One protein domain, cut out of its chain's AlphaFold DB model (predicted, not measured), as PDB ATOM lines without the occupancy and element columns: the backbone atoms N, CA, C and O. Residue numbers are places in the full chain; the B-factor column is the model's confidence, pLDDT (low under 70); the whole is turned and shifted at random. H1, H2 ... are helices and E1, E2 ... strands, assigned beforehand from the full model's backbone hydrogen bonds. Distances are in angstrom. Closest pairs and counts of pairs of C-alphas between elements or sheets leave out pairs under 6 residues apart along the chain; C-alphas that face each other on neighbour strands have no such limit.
ATOM      1  N   SER A   3     253.144  18.942  54.121       80.44
ATOM      2  CA  SER A   3     252.786  19.324  55.491       80.44
ATOM      3  C   SER A   3     251.274  19.264  55.646       80.44
ATOM      4  O   SER A   3     250.551  19.749  54.776       80.44
ATOM      5  N   ARG A   4     250.797  18.731  56.771       83.19
ATOM      6  CA  ARG A   4     249.380  18.735  57.151       83.19
ATOM      7  C   ARG A   4     249.229  19.067  58.630       83.19
ATOM      8  O   ARG A   4     250.080  18.703  59.436       83.19
ATOM      9  N   PHE A   5     248.160  19.777  58.960       86.38
ATOM     10  CA  PHE A   5     247.803  20.112  60.333       86.38
ATOM     11  C   PHE A   5     246.690  19.183  60.822       86.38
ATOM     12  O   PHE A   5     245.763  18.888  60.064       86.38
ATOM     13  N   TYR A   6     246.781  18.753  62.077       82.88
ATOM     14  CA  TYR A   6     245.780  17.935  62.748       82.88
ATOM     15  C   TYR A   6     245.436  18.543  64.103       82.88
ATOM     16  O   TYR A   6     246.336  18.845  64.884       82.88
ATOM     17  N   ALA A   7     244.143  18.681  64.397       81.62
ATOM     18  CA  ALA A   7     243.678  19.149  65.698       81.62
ATOM     19  C   ALA A   7     244.096  18.175  66.812       81.62
ATOM     20  O   ALA A   7     244.067  16.954  66.633       81.62
ATOM     21  N   GLY A   8     244.457  18.706  67.981       76.81
ATOM     22  CA  GLY A   8     244.959  17.900  69.100       76.81
ATOM     23  C   GLY A   8     243.950  16.884  69.652       76.81
ATOM     24  O   GLY A   8     244.356  15.869  70.207       76.81
ATOM     25  N   THR A   9     242.647  17.120  69.465       73.50
ATOM     26  CA  THR A   9     241.573  16.186  69.853       73.50
ATOM     27  C   THR A   9     241.534  14.926  68.994       73.50
ATOM     28  O   THR A   9     241.080  13.884  69.460       73.50
ATOM     29  N   ASP A  10     242.032  15.012  67.760       73.88
ATOM     30  CA  ASP A  10     241.869  13.975  66.740       73.88
ATOM     31  C   ASP A  10     243.183  13.222  66.473       73.88
ATOM     32  O   ASP A  10     243.199  12.206  65.775       73.88
ATOM     33  N   PHE A  11     244.301  13.710  67.020       82.75
ATOM     34  CA  PHE A  11     245.647  13.238  66.711       82.75
ATOM     35  C   PHE A  11     246.402  12.802  67.967       82.75
ATOM     36  O   PHE A  11     246.728  13.613  68.833       82.75
ATOM     37  N   ASN A  12     246.738  11.512  68.037       87.81
ATOM     38  CA  ASN A  12     247.581  10.961  69.093       87.81
ATOM     39  C   ASN A  12     249.003  10.724  68.545       87.81
ATOM     40  O   ASN A  12     249.216   9.730  67.840       87.81
ATOM     41  N   PRO A  13     249.981  11.598  68.857       88.69
ATOM     42  CA  PRO A  13     251.325  11.513  68.288       88.69
ATOM     43  C   PRO A  13     252.025  10.191  68.624       88.69
ATOM     44  O   PRO A  13     252.649   9.592  67.750       88.69
ATOM     45  N   ASP A  14     251.873   9.685  69.849       90.69
ATOM     46  CA  ASP A  14     252.519   8.444  70.284       90.69
ATOM     47  C   ASP A  14     251.953   7.214  69.570       90.69
ATOM     48  O   ASP A  14     252.689   6.286  69.229       90.69
ATOM     49  N   ALA A  15     250.637   7.185  69.336       87.38
ATOM     50  CA  ALA A  15     250.000   6.102  68.596       87.38
ATOM     51  C   ALA A  15     250.455   6.087  67.130       87.38
ATOM     52  O   ALA A  15     250.831   5.029  66.626       87.38
ATOM     53  N   VAL A  16     250.495   7.258  66.485       89.94
ATOM     54  CA  VAL A  16     250.993   7.411  65.109       89.94
ATOM     55  C   VAL A  16     252.452   6.972  65.004       89.94
ATOM     56  O   VAL A  16     252.796   6.202  64.110       89.94
ATOM     57  N   LEU A  17     253.312   7.405  65.930       90.88
ATOM     58  CA  LEU A  17     254.724   7.021  65.937       90.88
ATOM     59  C   LEU A  17     254.906   5.506  66.062       90.88
ATOM     60  O   LEU A  17     255.672   4.927  65.292       90.88
ATOM     61  N   ARG A  18     254.180   4.852  66.978       91.94
ATOM     62  CA  ARG A  18     254.234   3.388  67.133       91.94
ATOM     63  C   ARG A  18     253.783   2.657  65.870       91.94
ATOM     64  O   ARG A  18     254.447   1.710  65.454       91.94
ATOM     65  N   GLU A  19     252.684   3.089  65.251       88.62
ATOM     66  CA  GLU A  19     252.177   2.471  64.019       88.62
ATOM     67  C   GLU A  19     253.151   2.645  62.851       88.62
ATOM     68  O   GLU A  19     253.409   1.690  62.119       88.62
ATOM     69  N   LEU A  20     253.751   3.829  62.703       90.19
ATOM     70  CA  LEU A  20     254.766   4.081  61.680       90.19
ATOM     71  C   LEU A  20     256.019   3.229  61.901       90.19
ATOM     72  O   LEU A  20     256.512   2.619  60.954       90.19
ATOM     73  N   GLN A  21     256.514   3.130  63.138       90.06
ATOM     74  CA  GLN A  21     257.647   2.261  63.467       90.06
ATOM     75  C   GLN A  21     257.364   0.804  63.087       90.06
ATOM     76  O   GLN A  21     258.196   0.171  62.439       90.06
ATOM     77  N   GLN A  22     256.183   0.287  63.433       87.81
ATOM     78  CA  GLN A  22     255.768  -1.073  63.078       87.81
ATOM     79  C   GLN A  22     255.645  -1.257  61.562       87.81
ATOM     80  O   GLN A  22     256.152  -2.240  61.023       87.81
ATOM     81  N   PHE A  23     255.013  -0.309  60.865       86.31
ATOM     82  CA  PHE A  23     254.851  -0.341  59.413       86.31
ATOM     83  C   PHE A  23     256.200  -0.430  58.692       86.31
ATOM     84  O   PHE A  23     256.395  -1.304  57.847       86.31
ATOM     85  N   PHE A  24     257.152   0.431  59.053       85.75
ATOM     86  CA  PHE A  24     258.474   0.435  58.433       85.75
ATOM     87  C   PHE A  24     259.313  -0.785  58.829       85.75
ATOM     88  O   PHE A  24     259.994  -1.348  57.970       85.75
ATOM     89  N   ALA A  25     259.212  -1.250  60.077       82.25
ATOM     90  CA  ALA A  25     259.882  -2.469  60.523       82.25
ATOM     91  C   ALA A  25     259.407  -3.710  59.743       82.25
ATOM     92  O   ALA A  25     260.231  -4.515  59.317       82.25
ATOM     93  N   MET A  26     258.099  -3.835  59.477       83.31
ATOM     94  CA  MET A  26     257.546  -4.919  58.643       83.31
ATOM     95  C   MET A  26     258.050  -4.885  57.195       83.31
ATOM     96  O   MET A  26     258.048  -5.908  56.518       83.31
ATOM     97  N   GLN A  27     258.468  -3.718  56.710       79.56
ATOM     98  CA  GLN A  27     259.034  -3.526  55.375       79.56
ATOM     99  C   GLN A  27     260.574  -3.622  55.376       79.56
ATOM    100  O   GLN A  27     261.203  -3.149  54.431       79.56
ATOM    101  N   GLU A  28     261.188  -4.158  56.441       81.25
ATOM    102  CA  GLU A  28     262.647  -4.295  56.611       81.25
ATOM    103  C   GLU A  28     263.420  -2.963  56.516       81.25
ATOM    104  O   GLU A  28     264.571  -2.906  56.067       81.25
ATOM    105  N   HIS A  29     262.788  -1.857  56.915       83.69
ATOM    106  CA  HIS A  29     263.468  -0.571  57.018       83.69
ATOM    107  C   HIS A  29     264.136  -0.436  58.389       83.69
ATOM    108  O   HIS A  29     263.582  -0.816  59.419       83.69
ATOM    109  N   GLU A  30     265.321   0.164  58.403       85.62
ATOM    110  CA  GLU A  30     265.919   0.713  59.608       85.62
ATOM    111  C   GLU A  30     265.139   1.969  60.000       85.62
ATOM    112  O   GLU A  30     264.948   2.868  59.178       85.62
ATOM    113  N   VAL A  31     264.679   2.018  61.248       88.44
ATOM    114  CA  VAL A  31     263.867   3.114  61.779       88.44
ATOM    115  C   VAL A  31     264.563   3.720  62.985       88.44
ATOM    116  O   VAL A  31     265.072   3.004  63.846       88.44
ATOM    117  N   GLN A  32     264.548   5.045  63.073       87.31
ATOM    118  CA  GLN A  32     264.979   5.771  64.258       87.31
ATOM    119  C   GLN A  32     263.999   6.881  64.614       87.31
ATOM    120  O   GLN A  32     263.246   7.376  63.775       87.31
ATOM    121  N   THR A  33     264.007   7.277  65.881       88.69
ATOM    122  CA  THR A  33     263.211   8.394  66.382       88.69
ATOM    123  C   THR A  33     264.113   9.314  67.184       88.69
ATOM    124  O   THR A  33     264.885   8.856  68.023       88.69
ATOM    125  N   LEU A  34     264.032  10.605  66.892       85.31
ATOM    126  CA  LEU A  34     264.863  11.663  67.444       85.31
ATOM    127  C   LEU A  34     263.952  12.760  67.997       85.31
ATOM    128  O   LEU A  34     262.912  13.063  67.412       85.31
ATOM    129  N   GLN A  35     264.351  13.369  69.109       83.62
ATOM    130  CA  GLN A  35     263.701  14.570  69.630       83.62
ATOM    131  C   GLN A  35     264.491  15.793  69.176       83.62
ATOM    132  O   GLN A  35     265.696  15.878  69.409       83.62
ATOM    133  N   VAL A  36     263.816  16.729  68.511       77.94
ATOM    134  CA  VAL A  36     264.407  17.967  67.997       77.94
ATOM    135  C   VAL A  36     263.586  19.138  68.525       77.94
ATOM    136  O   VAL A  36     262.511  19.454  68.011       77.94
ATOM    137  N   GLY A  37     264.080  19.773  69.589       81.38
ATOM    138  CA  GLY A  37     263.302  20.758  70.339       81.38
ATOM    139  C   GLY A  37     262.044  20.117  70.928       81.38
ATOM    140  O   GLY A  37     262.136  19.135  71.658       81.38
ATOM    141  N   SER A  38     260.872  20.656  70.591       82.69
ATOM    142  CA  SER A  38     259.566  20.087  70.951       82.69
ATOM    143  C   SER A  38     259.001  19.121  69.903       82.69
ATOM    144  O   SER A  38     257.927  18.561  70.103       82.69
ATOM    145  N   SER A  39     259.676  18.960  68.760       85.06
ATOM    146  CA  SER A  39     259.210  18.119  67.659       85.06
ATOM    147  C   SER A  39     259.784  16.711  67.762       85.06
ATOM    148  O   SER A  39     260.983  16.538  67.984       85.06
ATOM    149  N   THR A  40     258.957  15.703  67.502       89.25
ATOM    150  CA  THR A  40     259.425  14.324  67.334       89.25
ATOM    151  C   THR A  40     259.673  14.037  65.858       89.25
ATOM    152  O   THR A  40     258.815  14.292  65.015       89.25
ATOM    153  N   VAL A  41     260.847  13.502  65.535       88.06
ATOM    154  CA  VAL A  41     261.263  13.166  64.171       88.06
ATOM    155  C   VAL A  41     261.460  11.661  64.068       88.06
ATOM    156  O   VAL A  41     262.310  11.098  64.748       88.06
ATOM    157  N   LEU A  42     260.697  11.000  63.204       90.69
ATOM    158  CA  LEU A  42     260.877   9.599  62.840       90.69
ATOM    159  C   LEU A  42     261.546   9.528  61.471       90.69
ATOM    160  O   LEU A  42     261.082  10.159  60.528       90.69
ATOM    161  N   GLN A  43     262.615   8.746  61.354       88.12
ATOM    162  CA  GLN A  43     263.285   8.488  60.083       88.12
ATOM    163  C   GLN A  43     263.261   6.995  59.771       88.12
ATOM    164  O   GLN A  43     263.487   6.180  60.663       88.12
ATOM    165  N   ALA A  44     263.018   6.642  58.512       87.44
ATOM    166  CA  ALA A  44     263.040   5.275  58.009       87.44
ATOM    167  C   ALA A  44     263.887   5.188  56.729       87.44
ATOM    168  O   ALA A  44     263.695   5.970  55.796       87.44
ATOM    169  N   ARG A  45     264.811   4.226  56.653       80.38
ATOM    170  CA  ARG A  45     265.628   3.943  55.458       80.38
ATOM    171  C   ARG A  45     265.715   2.444  55.207       80.38
ATOM    172  O   ARG A  45     265.638   1.658  56.139       80.38
ATOM    173  N   LYS A  46     265.912   2.008  53.965       77.31
ATOM    174  CA  LYS A  46     266.134   0.582  53.677       77.31
ATOM    175  C   LYS A  46     267.576   0.202  54.043       77.31
ATOM    176  O   LYS A  46     268.504   0.807  53.511       77.31
ATOM    177  N   GLY A  47     267.765  -0.800  54.907       62.19
ATOM    178  CA  GLY A  47     269.049  -1.179  55.538       62.19
ATOM    179  C   GLY A  47     270.144  -1.755  54.624       62.19
ATOM    180  O   GLY A  47     271.058  -2.423  55.090       62.19
ATOM    181  N   SER A  48     270.074  -1.519  53.317       53.72
ATOM    182  CA  SER A  48     271.087  -1.927  52.345       53.72
ATOM    183  C   SER A  48     270.951  -1.055  51.100       53.72
ATOM    184  O   SER A  48     270.354  -1.447  50.096       53.72
ATOM    185  N   THR A  49     271.503   0.150  51.148       46.06
ATOM    186  CA  THR A  49     272.027   0.779  49.935       46.06
ATOM    187  C   THR A  49     273.471   1.100  50.245       46.06
ATOM    188  O   THR A  49     273.754   2.074  50.937       46.06
ATOM    189  N   LEU A  50     274.371   0.216  49.802       46.22
ATOM    190  CA  LEU A  50     275.791   0.520  49.726       46.22
ATOM    191  C   LEU A  50     275.901   1.914  49.101       46.22
ATOM    192  O   LEU A  50     275.385   2.137  48.005       46.22
ATOM    193  N   THR A  51     276.478   2.832  49.871       49.00
ATOM    194  CA  THR A  51     276.969   4.155  49.487       49.00
ATOM    195  C   THR A  51     277.257   4.243  47.996       49.00
ATOM    196  O   THR A  51     278.350   3.897  47.564       49.00
ATOM    197  N   ASN A  52     276.298   4.704  47.200       45.34
ATOM    198  CA  ASN A  52     276.546   4.943  45.791       45.34
ATOM    199  C   ASN A  52     276.215   6.396  45.471       45.34
ATOM    200  O   ASN A  52     275.076   6.776  45.220       45.34
ATOM    201  N   ILE A  53     277.325   7.145  45.473       46.22
ATOM    202  CA  ILE A  53     277.649   8.348  44.699       46.22
ATOM    203  C   ILE A  53     277.726   9.670  45.494       46.22
ATOM    204  O   ILE A  53     278.413  10.574  45.033       46.22
ATOM    205  N   THR A  54     277.207   9.787  46.729       52.16
ATOM    206  CA  THR A  54     277.357  11.050  47.512       52.16
ATOM    207  C   THR A  54     277.663  10.926  49.011       52.16
ATOM    208  O   THR A  54     277.825  11.946  49.668       52.16
ATOM    209  N   GLY A  55     277.767   9.721  49.585       49.31
ATOM    210  CA  GLY A  55     278.070   9.545  51.020       49.31
ATOM    211  C   GLY A  55     276.929   9.898  51.992       49.31
ATOM    212  O   GLY A  55     277.081   9.679  53.187       49.31
ATOM    213  N   LEU A  56     275.779  10.368  51.499       56.44
ATOM    214  CA  LEU A  56     274.597  10.702  52.299       56.44
ATOM    215  C   LEU A  56     273.544   9.598  52.120       56.44
ATOM    216  O   LEU A  56     273.114   9.325  50.998       56.44
ATOM    217  N   SER A  57     273.127   8.934  53.201       63.88
ATOM    218  CA  SER A  57     272.047   7.942  53.127       63.88
ATOM    219  C   SER A  57     270.685   8.625  53.224       63.88
ATOM    220  O   SER A  57     270.401   9.283  54.222       63.88
ATOM    221  N   SER A  58     269.836   8.460  52.208       72.06
ATOM    222  CA  SER A  58     268.481   9.020  52.193       72.06
ATOM    223  C   SER A  58     267.550   8.299  53.170       72.06
ATOM    224  O   SER A  58     267.535   7.069  53.244       72.06
ATOM    225  N   ALA A  59     266.720   9.072  53.861       78.06
ATOM    226  CA  ALA A  59     265.695   8.613  54.782       78.06
ATOM    227  C   ALA A  59     264.347   9.249  54.441       78.06
ATOM    228  O   ALA A  59     264.271  10.430  54.100       78.06
ATOM    229  N   LEU A  60     263.270   8.478  54.565       83.75
ATOM    230  CA  LEU A  60     261.939   9.047  54.710       83.75
ATOM    231  C   LEU A  60     261.814   9.588  56.135       83.75
ATOM    232  O   LEU A  60     262.057   8.858  57.090       83.75
ATOM    233  N   THR A  61     261.410  10.840  56.264       83.19
ATOM    234  CA  THR A  61     261.357  11.572  57.523       83.19
ATOM    235  C   THR A  61     259.945  12.075  57.765       83.19
ATOM    236  O   THR A  61     259.357  12.749  56.917       83.19
ATOM    237  N   VAL A  62     259.420  11.749  58.941       88.44
ATOM    238  CA  VAL A  62     258.150  12.231  59.476       88.44
ATOM    239  C   VAL A  62     258.461  13.098  60.687       88.44
ATOM    240  O   VAL A  62     258.977  12.605  61.687       88.44
ATOM    241  N   ARG A  63     258.159  14.391  60.611       87.81
ATOM    242  CA  ARG A  63     258.281  15.323  61.732       87.81
ATOM    243  C   ARG A  63     256.898  15.643  62.271       87.81
ATOM    244  O   ARG A  63     256.034  16.064  61.517       87.81
ATOM    245  N   ILE A  64     256.716  15.479  63.572       90.75
ATOM    246  CA  ILE A  64     255.505  15.837  64.304       90.75
ATOM    247  C   ILE A  64     255.877  16.984  65.239       90.75
ATOM    248  O   ILE A  64     256.661  16.797  66.169       90.75
ATOM    249  N   SER A  65     255.343  18.172  64.973       90.12
ATOM    250  CA  SER A  65     255.615  19.389  65.740       90.12
ATOM    251  C   SER A  65     254.347  19.824  66.478       90.12
ATOM    252  O   SER A  65     253.309  19.946  65.826       90.12
ATOM    253  N   PRO A  66     254.390  20.063  67.800       88.19
ATOM    254  CA  PRO A  66     253.246  20.609  68.520       88.19
ATOM    255  C   PRO A  66     253.000  22.070  68.117       88.19
ATOM    256  O   PRO A  66     253.940  22.859  68.002       88.19
ATOM    257  N   GLU A  67     251.732  22.421  67.929       86.56
ATOM    258  CA  GLU A  67     251.222  23.775  67.686       86.56
ATOM    259  C   GLU A  67     250.120  24.113  68.705       86.56
ATOM    260  O   GLU A  67     249.741  23.269  69.516       86.56
ATOM    261  N   ALA A  68     249.628  25.356  68.710       83.38
ATOM    262  CA  ALA A  68     248.740  25.868  69.761       83.38
ATOM    263  C   ALA A  68     247.456  25.036  69.969       83.38
ATOM    264  O   ALA A  68     246.977  24.920  71.095       83.38
ATOM    265  N   ASP A  69     246.913  24.455  68.901       85.06
ATOM    266  CA  ASP A  69     245.645  23.722  68.857       85.06
ATOM    267  C   ASP A  69     245.785  22.300  68.282       85.06
ATOM    268  O   ASP A  69     244.790  21.627  67.991       85.06
ATOM    269  N   GLY A  70     247.014  21.797  68.143       88.00
ATOM    270  CA  GLY A  70     247.237  20.468  67.593       88.00
ATOM    271  C   GLY A  70     248.674  20.181  67.200       88.00
ATOM    272  O   GLY A  70     249.615  20.537  67.904       88.00
ATOM    273  N   TYR A  71     248.836  19.486  66.080       90.56
ATOM    274  CA  TYR A  71     250.127  19.016  65.602       90.56
ATOM    275  C   TYR A  71     250.268  19.258  64.103       90.56
ATOM    276  O   TYR A  71     249.397  18.896  63.306       90.56
ATOM    277  N   ARG A  72     251.414  19.807  63.701       85.69
ATOM    278  CA  ARG A  72     251.845  19.806  62.304       85.69
ATOM    279  C   ARG A  72     252.658  18.556  62.036       85.69
ATOM    280  O   ARG A  72     253.676  18.319  62.686       85.69
ATOM    281  N   VAL A  73     252.219  17.782  61.053       88.44
ATOM    282  CA  VAL A  73     252.941  16.612  60.564       88.44
ATOM    283  C   VAL A  73     253.519  16.927  59.198       88.44
ATOM    284  O   VAL A  73     252.804  17.321  58.275       88.44
ATOM    285  N   GLU A  74     254.820  16.733  59.062       84.12
ATOM    286  CA  GLU A  74     255.551  16.955  57.827       84.12
ATOM    287  C   GLU A  74     256.217  15.658  57.384       84.12
ATOM    288  O   GLU A  74     256.939  15.029  58.154       84.12
ATOM    289  N   VAL A  75     255.984  15.263  56.134       83.38
ATOM    290  CA  VAL A  75     256.534  14.037  55.549       83.38
ATOM    291  C   VAL A  75     257.366  14.392  54.323       83.38
ATOM    292  O   VAL A  75     256.918  15.100  53.410       83.38
ATOM    293  N   GLY A  76     258.599  13.906  54.274       76.25
ATOM    294  CA  GLY A  76     259.493  14.132  53.144       76.25
ATOM    295  C   GLY A  76     260.752  13.286  53.214       76.25
ATOM    296  O   GLY A  76     260.969  12.571  54.182       76.25
ATOM    297  N   MET A  77     261.589  13.364  52.186       74.69
ATOM    298  CA  MET A  77     262.919  12.765  52.234       74.69
ATOM    299  C   MET A  77     263.921  13.736  52.854       74.69
ATOM    300  O   MET A  77     263.898  14.925  52.535       74.69
ATOM    301  N   SER A  78     264.815  13.219  53.689       72.44
ATOM    302  CA  SER A  78     265.975  13.944  54.207       72.44
ATOM    303  C   SER A  78     267.183  13.015  54.306       72.44
ATOM    304  O   SER A  78     267.090  11.819  54.031       72.44
ATOM    305  N   GLU A  79     268.323  13.554  54.722       73.88
ATOM    306  CA  GLU A  79     269.454  12.732  55.136       73.88
ATOM    307  C   GLU A  79     269.112  11.973  56.424       73.88
ATOM    308  O   GLU A  79     268.452  12.505  57.324       73.88
ATOM    309  N   TRP A  80     269.531  10.713  56.494       75.31
ATOM    310  CA  TRP A  80     269.523   9.931  57.720       75.31
ATOM    311  C   TRP A  80     270.522  10.521  58.712       75.31
ATOM    312  O   TRP A  80     271.719  10.571  58.432       75.31
ATOM    313  N   LEU A  81     270.047  10.929  59.883       73.94
ATOM    314  CA  LEU A  81     270.928  11.459  60.916       73.94
ATOM    315  C   LEU A  81     271.633  10.326  61.669       73.94
ATOM    316  O   LEU A  81     270.997   9.359  62.076       73.94
ATOM    317  N   ASP A  82     272.937  10.441  61.907       65.94
ATOM    318  CA  ASP A  82     273.627   9.510  62.803       65.94
ATOM    319  C   ASP A  82     273.214   9.764  64.271       65.94
ATOM    320  O   ASP A  82     272.990  10.906  64.683       65.94
ATOM    321  N   LYS A  83     273.147   8.705  65.090       60.53
ATOM    322  CA  LYS A  83     272.821   8.766  66.528       60.53
ATOM    323  C   LYS A  83     273.819   9.615  67.329       60.53
ATOM    324  O   LYS A  83     273.488  10.057  68.425       60.53
ATOM    325  N   ALA A  84     275.013   9.873  66.791       51.41
ATOM    326  CA  ALA A  84     276.009  10.770  67.383       51.41
ATOM    327  C   ALA A  84     275.760  12.274  67.112       51.41
ATOM    328  O   ALA A  84     276.383  13.121  67.751       51.41
ATOM    329  N   ALA A  85     274.846  12.636  66.201       49.88
ATOM    330  CA  ALA A  85     274.611  14.021  65.758       49.88
ATOM    331  C   ALA A  85     273.522  14.780  66.554       49.88
ATOM    332  O   ALA A  85     273.155  15.908  66.213       49.88
ATOM    333  N   VAL A  86     273.006  14.187  67.635       51.56
ATOM    334  CA  VAL A  86     271.784  14.610  68.358       51.56
ATOM    335  C   VAL A  86     271.946  15.930  69.146       51.56
ATOM    336  O   VAL A  86     270.992  16.427  69.734       51.56
ATOM    337  N   GLY A  87     273.124  16.563  69.118       48.22
ATOM    338  CA  GLY A  87     273.406  17.808  69.847       48.22
ATOM    339  C   GLY A  87     273.226  19.130  69.082       48.22
ATOM    340  O   GLY A  87     273.289  20.174  69.721       48.22
ATOM    341  N   VAL A  88     273.047  19.137  67.750       46.34
ATOM    342  CA  VAL A  88     273.239  20.387  66.962       46.34
ATOM    343  C   VAL A  88     272.048  20.830  66.098       46.34
ATOM    344  O   VAL A  88     271.967  21.998  65.722       46.34
ATOM    345  N   ILE A  89     271.077  19.986  65.760       47.94
ATOM    346  CA  ILE A  89     270.296  20.264  64.542       47.94
ATOM    347  C   ILE A  89     268.891  20.803  64.826       47.94
ATOM    348  O   ILE A  89     267.892  20.125  64.627       47.94
ATOM    349  N   GLY A  90     268.814  22.077  65.220       44.44
ATOM    350  CA  GLY A  90     267.579  22.867  65.103       44.44
ATOM    351  C   GLY A  90     267.341  23.430  63.690       44.44
ATOM    352  O   GLY A  90     266.212  23.774  63.357       44.44
ATOM    353  N   TYR A  91     268.385  23.500  62.848       49.19
ATOM    354  CA  TYR A  91     268.358  24.275  61.592       49.19
ATOM    355  C   TYR A  91     268.789  23.537  60.308       49.19
ATOM    356  O   TYR A  91     268.590  24.078  59.225       49.19
ATOM    357  N   ALA A  92     269.337  22.317  60.372       51.75
ATOM    358  CA  ALA A  92     269.929  21.644  59.198       51.75
ATOM    359  C   ALA A  92     269.126  20.451  58.631       51.75
ATOM    360  O   ALA A  92     269.603  19.778  57.726       51.75
ATOM    361  N   LEU A  93     267.901  20.192  59.103       52.50
ATOM    362  CA  LEU A  93     267.080  19.077  58.596       52.50
ATOM    363  C   LEU A  93     266.289  19.388  57.312       52.50
ATOM    364  O   LEU A  93     265.750  18.472  56.697       52.50
ATOM    365  N   PHE A  94     266.232  20.655  56.886       56.56
ATOM    366  CA  PHE A  94     265.456  21.072  55.713       56.56
ATOM    367  C   PHE A  94     266.161  22.148  54.879       56.56
ATOM    368  O   PHE A  94     265.543  23.143  54.501       56.56
ATOM    369  N   TRP A  95     267.445  21.963  54.543       53.50
ATOM    370  CA  TRP A  95     267.981  22.717  53.408       53.50
ATOM    371  C   TRP A  95     267.511  22.059  52.089       53.50
ATOM    372  O   TRP A  95     267.732  20.863  51.889       53.50
ATOM    373  N   PRO A  96     266.884  22.802  51.158       44.78
ATOM    374  CA  PRO A  96     266.259  22.278  49.934       44.78
ATOM    375  C   PRO A  96     267.220  21.725  48.854       44.78
ATOM    376  O   PRO A  96     266.795  21.485  47.726       44.78
ATOM    377  N   LEU A  97     268.504  21.484  49.146       50.25
ATOM    378  CA  LEU A  97     269.513  21.129  48.127       50.25
ATOM    379  C   LEU A  97     269.768  19.627  47.921       50.25
ATOM    380  O   LEU A  97     270.734  19.275  47.256       50.25
ATOM    381  N   ILE A  98     268.888  18.732  48.377       52.91
ATOM    382  CA  ILE A  98     268.875  17.333  47.884       52.91
ATOM    383  C   ILE A  98     267.580  17.043  47.111       52.91
ATOM    384  O   ILE A  98     267.094  15.922  47.045       52.91
ATOM    385  N   ALA A  99     266.993  18.072  46.500       52.84
ATOM    386  CA  ALA A  99     265.955  17.889  45.490       52.84
ATOM    387  C   ALA A  99     266.529  17.775  44.062       52.84
ATOM    388  O   ALA A  99     265.787  17.436  43.147       52.84
ATOM    389  N   THR A 100     267.824  18.038  43.840       49.00
ATOM    390  CA  THR A 100     268.366  18.200  42.474       49.00
ATOM    391  C   THR A 100     269.340  17.118  42.010       49.00
ATOM    392  O   THR A 100     269.596  17.050  40.813       49.00
ATOM    393  N   ALA A 101     269.853  16.245  42.887       41.72
ATOM    394  CA  ALA A 101     270.922  15.310  42.498       41.72
ATOM    395  C   ALA A 101     270.612  13.809  42.652       41.72
ATOM    396  O   ALA A 101     271.389  12.993  42.163       41.72
ATOM    397  N   ALA A 102     269.505  13.400  43.281       48.25
ATOM    398  CA  ALA A 102     269.266  11.978  43.547       48.25
ATOM    399  C   ALA A 102     267.782  11.596  43.497       48.25
ATOM    400  O   ALA A 102     267.154  11.470  44.539       48.25
ATOM    401  N   PHE A 103     267.229  11.407  42.295       47.88
ATOM    402  CA  PHE A 103     266.575  10.145  41.906       47.88
ATOM    403  C   PHE A 103     265.941  10.275  40.514       47.88
ATOM    404  O   PHE A 103     264.839  10.795  40.340       47.88
ATOM    405  N   GLY A 104     266.605   9.705  39.509       46.97
ATOM    406  CA  GLY A 104     265.849   8.966  38.504       46.97
ATOM    407  C   GLY A 104     265.184   7.763  39.187       46.97
ATOM    408  O   GLY A 104     265.739   7.240  40.145       46.97
ATOM    409  N   PHE A 105     264.029   7.320  38.678       42.12
ATOM    410  CA  PHE A 105     263.233   6.153  39.117       42.12
ATOM    411  C   PHE A 105     262.105   6.400  40.145       42.12
ATOM    412  O   PHE A 105     262.111   5.905  41.264       42.12
ATOM    413  N   TYR A 106     261.058   7.107  39.716       44.91
ATOM    414  CA  TYR A 106     259.694   6.583  39.461       44.91
ATOM    415  C   TYR A 106     259.033   5.518  40.392       44.91
ATOM    416  O   TYR A 106     258.064   4.882  39.988       44.91
ATOM    417  N   LYS A 107     259.464   5.302  41.645       49.12
ATOM    418  CA  LYS A 107     258.748   4.426  42.615       49.12
ATOM    419  C   LYS A 107     258.453   5.060  43.984       49.12
ATOM    420  O   LYS A 107     257.931   4.392  44.871       49.12
ATOM    421  N   GLN A 108     258.713   6.357  44.152       46.31
ATOM    422  CA  GLN A 108     258.737   7.023  45.465       46.31
ATOM    423  C   GLN A 108     257.401   7.636  45.930       46.31
ATOM    424  O   GLN A 108     257.225   7.890  47.123       46.31
ATOM    425  N   HIS A 109     256.423   7.810  45.032       51.66
ATOM    426  CA  HIS A 109     255.093   8.322  45.398       51.66
ATOM    427  C   HIS A 109     254.366   7.415  46.398       51.66
ATOM    428  O   HIS A 109     253.753   7.910  47.341       51.66
ATOM    429  N   LYS A 110     254.521   6.094  46.257       58.75
ATOM    430  CA  LYS A 110     253.776   5.115  47.049       58.75
ATOM    431  C   LYS A 110     254.157   5.116  48.532       58.75
ATOM    432  O   LYS A 110     253.278   5.050  49.367       58.75
ATOM    433  N   LEU A 111     255.438   5.270  48.875       61.38
ATOM    434  CA  LEU A 111     255.885   5.296  50.280       61.38
ATOM    435  C   LEU A 111     255.386   6.535  51.030       61.38
ATOM    436  O   LEU A 111     254.969   6.440  52.181       61.38
ATOM    437  N   THR A 112     255.396   7.691  50.364       64.25
ATOM    438  CA  THR A 112     254.852   8.931  50.936       64.25
ATOM    439  C   THR A 112     253.340   8.802  51.124       64.25
ATOM    440  O   THR A 112     252.814   9.154  52.175       64.25
ATOM    441  N   GLU A 113     252.642   8.247  50.134       68.88
ATOM    442  CA  GLU A 113     251.197   8.021  50.180       68.88
ATOM    443  C   GLU A 113     250.788   6.966  51.221       68.88
ATOM    444  O   GLU A 113     249.840   7.176  51.971       68.88
ATOM    445  N   ASP A 114     251.533   5.868  51.331       74.12
ATOM    446  CA  ASP A 114     251.318   4.820  52.332       74.12
ATOM    447  C   ASP A 114     251.547   5.364  53.753       74.12
ATOM    448  O   ASP A 114     250.786   5.045  54.666       74.12
ATOM    449  N   THR A 115     252.530   6.253  53.931       70.56
ATOM    450  CA  THR A 115     252.772   6.956  55.203       70.56
ATOM    451  C   THR A 115     251.593   7.847  55.573       70.56
ATOM    452  O   THR A 115     251.096   7.781  56.698       70.56
ATOM    453  N   TRP A 116     251.097   8.643  54.619       80.31
ATOM    454  CA  TRP A 116     249.891   9.440  54.832       80.31
ATOM    455  C   TRP A 116     248.679   8.573  55.154       80.31
ATOM    456  O   TRP A 116     247.921   8.924  56.051       80.31
ATOM    457  N   ARG A 117     248.539   7.409  54.513       79.56
ATOM    458  CA  ARG A 117     247.448   6.471  54.790       79.56
ATOM    459  C   ARG A 117     247.470   5.960  56.231       79.56
ATOM    460  O   ARG A 117     246.413   5.880  56.846       79.56
ATOM    461  N   VAL A 118     248.642   5.633  56.781       76.44
ATOM    462  CA  VAL A 118     248.773   5.224  58.194       76.44
ATOM    463  C   VAL A 118     248.386   6.374  59.126       76.44
ATOM    464  O   VAL A 118     247.591   6.180  60.046       76.44
ATOM    465  N   ILE A 119     248.883   7.585  58.852       78.19
ATOM    466  CA  ILE A 119     248.568   8.781  59.646       78.19
ATOM    467  C   ILE A 119     247.054   9.059  59.628       78.19
ATOM    468  O   ILE A 119     246.439   9.227  60.680       78.19
ATOM    469  N   GLU A 120     246.431   9.058  58.451       81.56
ATOM    470  CA  GLU A 120     244.992   9.299  58.280       81.56
ATOM    471  C   GLU A 120     244.125   8.204  58.914       81.56
ATOM    472  O   GLU A 120     243.084   8.508  59.503       81.56
ATOM    473  N   ALA A 121     244.546   6.939  58.846       74.56
ATOM    474  CA  ALA A 121     243.836   5.834  59.482       74.56
ATOM    475  C   ALA A 121     243.833   5.962  61.014       74.56
ATOM    476  O   ALA A 121     242.807   5.697  61.643       74.56
ATOM    477  N   ASN A 122     244.944   6.396  61.617       74.25
ATOM    478  CA  ASN A 122     245.016   6.635  63.057       74.25
ATOM    479  C   ASN A 122     244.134   7.819  63.482       74.25
ATOM    480  O   ASN A 122     243.383   7.706  64.451       74.25
ATOM    481  N   VAL A 123     244.160   8.910  62.710       74.56
ATOM    482  CA  VAL A 123     243.295  10.076  62.933       74.56
ATOM    483  C   VAL A 123     241.826   9.678  62.845       74.56
ATOM    484  O   VAL A 123     241.072   9.933  63.773       74.56
ATOM    485  N   THR A 124     241.420   8.958  61.799       69.69
ATOM    486  CA  THR A 124     240.031   8.486  61.636       69.69
ATOM    487  C   THR A 124     239.612   7.537  62.766       69.69
ATOM    488  O   THR A 124     238.472   7.568  63.228       69.69
ATOM    489  N   ARG A 125     240.530   6.698  63.264       67.44
ATOM    490  CA  ARG A 125     240.264   5.801  64.399       67.44
ATOM    491  C   ARG A 125     240.044   6.584  65.700       67.44
ATOM    492  O   ARG A 125     239.131   6.244  66.454       67.44
ATOM    493  N   ASN A 126     240.819   7.644  65.931       60.41
ATOM    494  CA  ASN A 126     240.693   8.524  67.099       60.41
ATOM    495  C   ASN A 126     239.561   9.561  66.973       60.41
ATOM    496  O   ASN A 126     238.993   9.956  67.989       60.41
ATOM    497  N   GLN A 127     239.131   9.904  65.754       56.03
ATOM    498  CA  GLN A 127     237.913  10.684  65.476       56.03
ATOM    499  C   GLN A 127     236.631  10.015  66.001       56.03
ATOM    500  O   GLN A 127     235.584  10.656  66.059       56.03
ATOM    501  N   SER A 128     236.707   8.773  66.495       50.44
ATOM    502  CA  SER A 128     235.656   8.158  67.316       50.44
ATOM    503  C   SER A 128     235.320   8.954  68.595       50.44
ATOM    504  O   SER A 128     234.338   8.622  69.258       50.44
ATOM    505  N   TYR A 129     236.083  10.003  68.941       45.81
ATOM    506  CA  TYR A 129     235.786  10.906  70.059       45.81
ATOM    507  C   TYR A 129     235.278  12.306  69.662       45.81
ATOM    508  O   TYR A 129     234.719  13.000  70.509       45.81
ATOM    509  N   TYR A 130     235.349  12.697  68.384       41.62
ATOM    510  CA  TYR A 130     234.587  13.834  67.858       41.62
ATOM    511  C   TYR A 130     233.465  13.311  66.966       41.62
ATOM    512  O   TYR A 130     233.433  13.486  65.751       41.62
TER     513      TYR A 130
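This is residues 3 to 130 of the 193 residues of the protein "Zinc ribbon domain-containing protein" of Blastocatellia bacterium (UniProt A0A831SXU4). One twisted sheet of five strands has two helices packed over one face: H1 over E4 and E3, and the longer H2 over E5, at a slant to H1. The loop round Ile 53 reaches one end of the longest axis, and H2 runs out toward the other, at Tyr 130. The 128 printed residues hold, in order, E1 H1 E2 E3 E4 E5 H2, of mixed class; the sheet runs E1 E5 E4 E3 E2, all antiparallel. The whole is compact, radius of gyration of the C-alphas 15.1 A, but elongated, spanning 49 by 31 by 24 A.

Start at edge strand E1, residues 3 to 7, antiparallel to E5, residues 70 to 79; N 4 and O 73 are 2.9 A apart, within hydrogen-bond range. H1, residues 13 to 26, is on the sheet at a height of 8.8 A, over E4, residues 58 to 67, and E3, residues 39 to 46; its closest C-alphas to E3 are Phe 24 and Ala 44, 6.7 A. From edge strand E2, residues 29 to 36, trace a meander, E2 E3 E4 E5, each strand the antiparallel neighbour of the one before; within hydrogen-bond range are N 34 and O 41, N 42 and O 62, and N 63 and O 74, each 2.8 A. E5 bends by 65 degrees at residue 76. H2, residues 109 to 129, is on the same face as H1, making two layers, helices on one face of a sheet; its height is 10.0 A. Residues 15 to 20 of H1 touch residues 115 to 122 of H2, closest at C-alphas 16 and 119, 6.1 A, at a steep tilt of 40 degrees, opposite ways. Every O i to N i+4 pair is within hydrogen-bond range in H1, and 15 of 17 in H2.

Find C-alpha 3 at (252.786, 19.324, 55.491), where E1 begins. H1 measures 20.0 A from first to last C-alpha, E4 27.5 A and E5 26.6 A. H2 runs 31.4 A to C-alpha 129 at (235.786, 10.906, 70.059).

The C-alphas farthest apart, of Ile 53 and Tyr 130, are 49.2 A apart. The printed part has no cut; the links E3 to E4, 11 residues, and E5 to H2, residues 80 to 108, are long. Look for pLDDT under 70 at residues 47 to 57, 82 to 113 and 124 to 130.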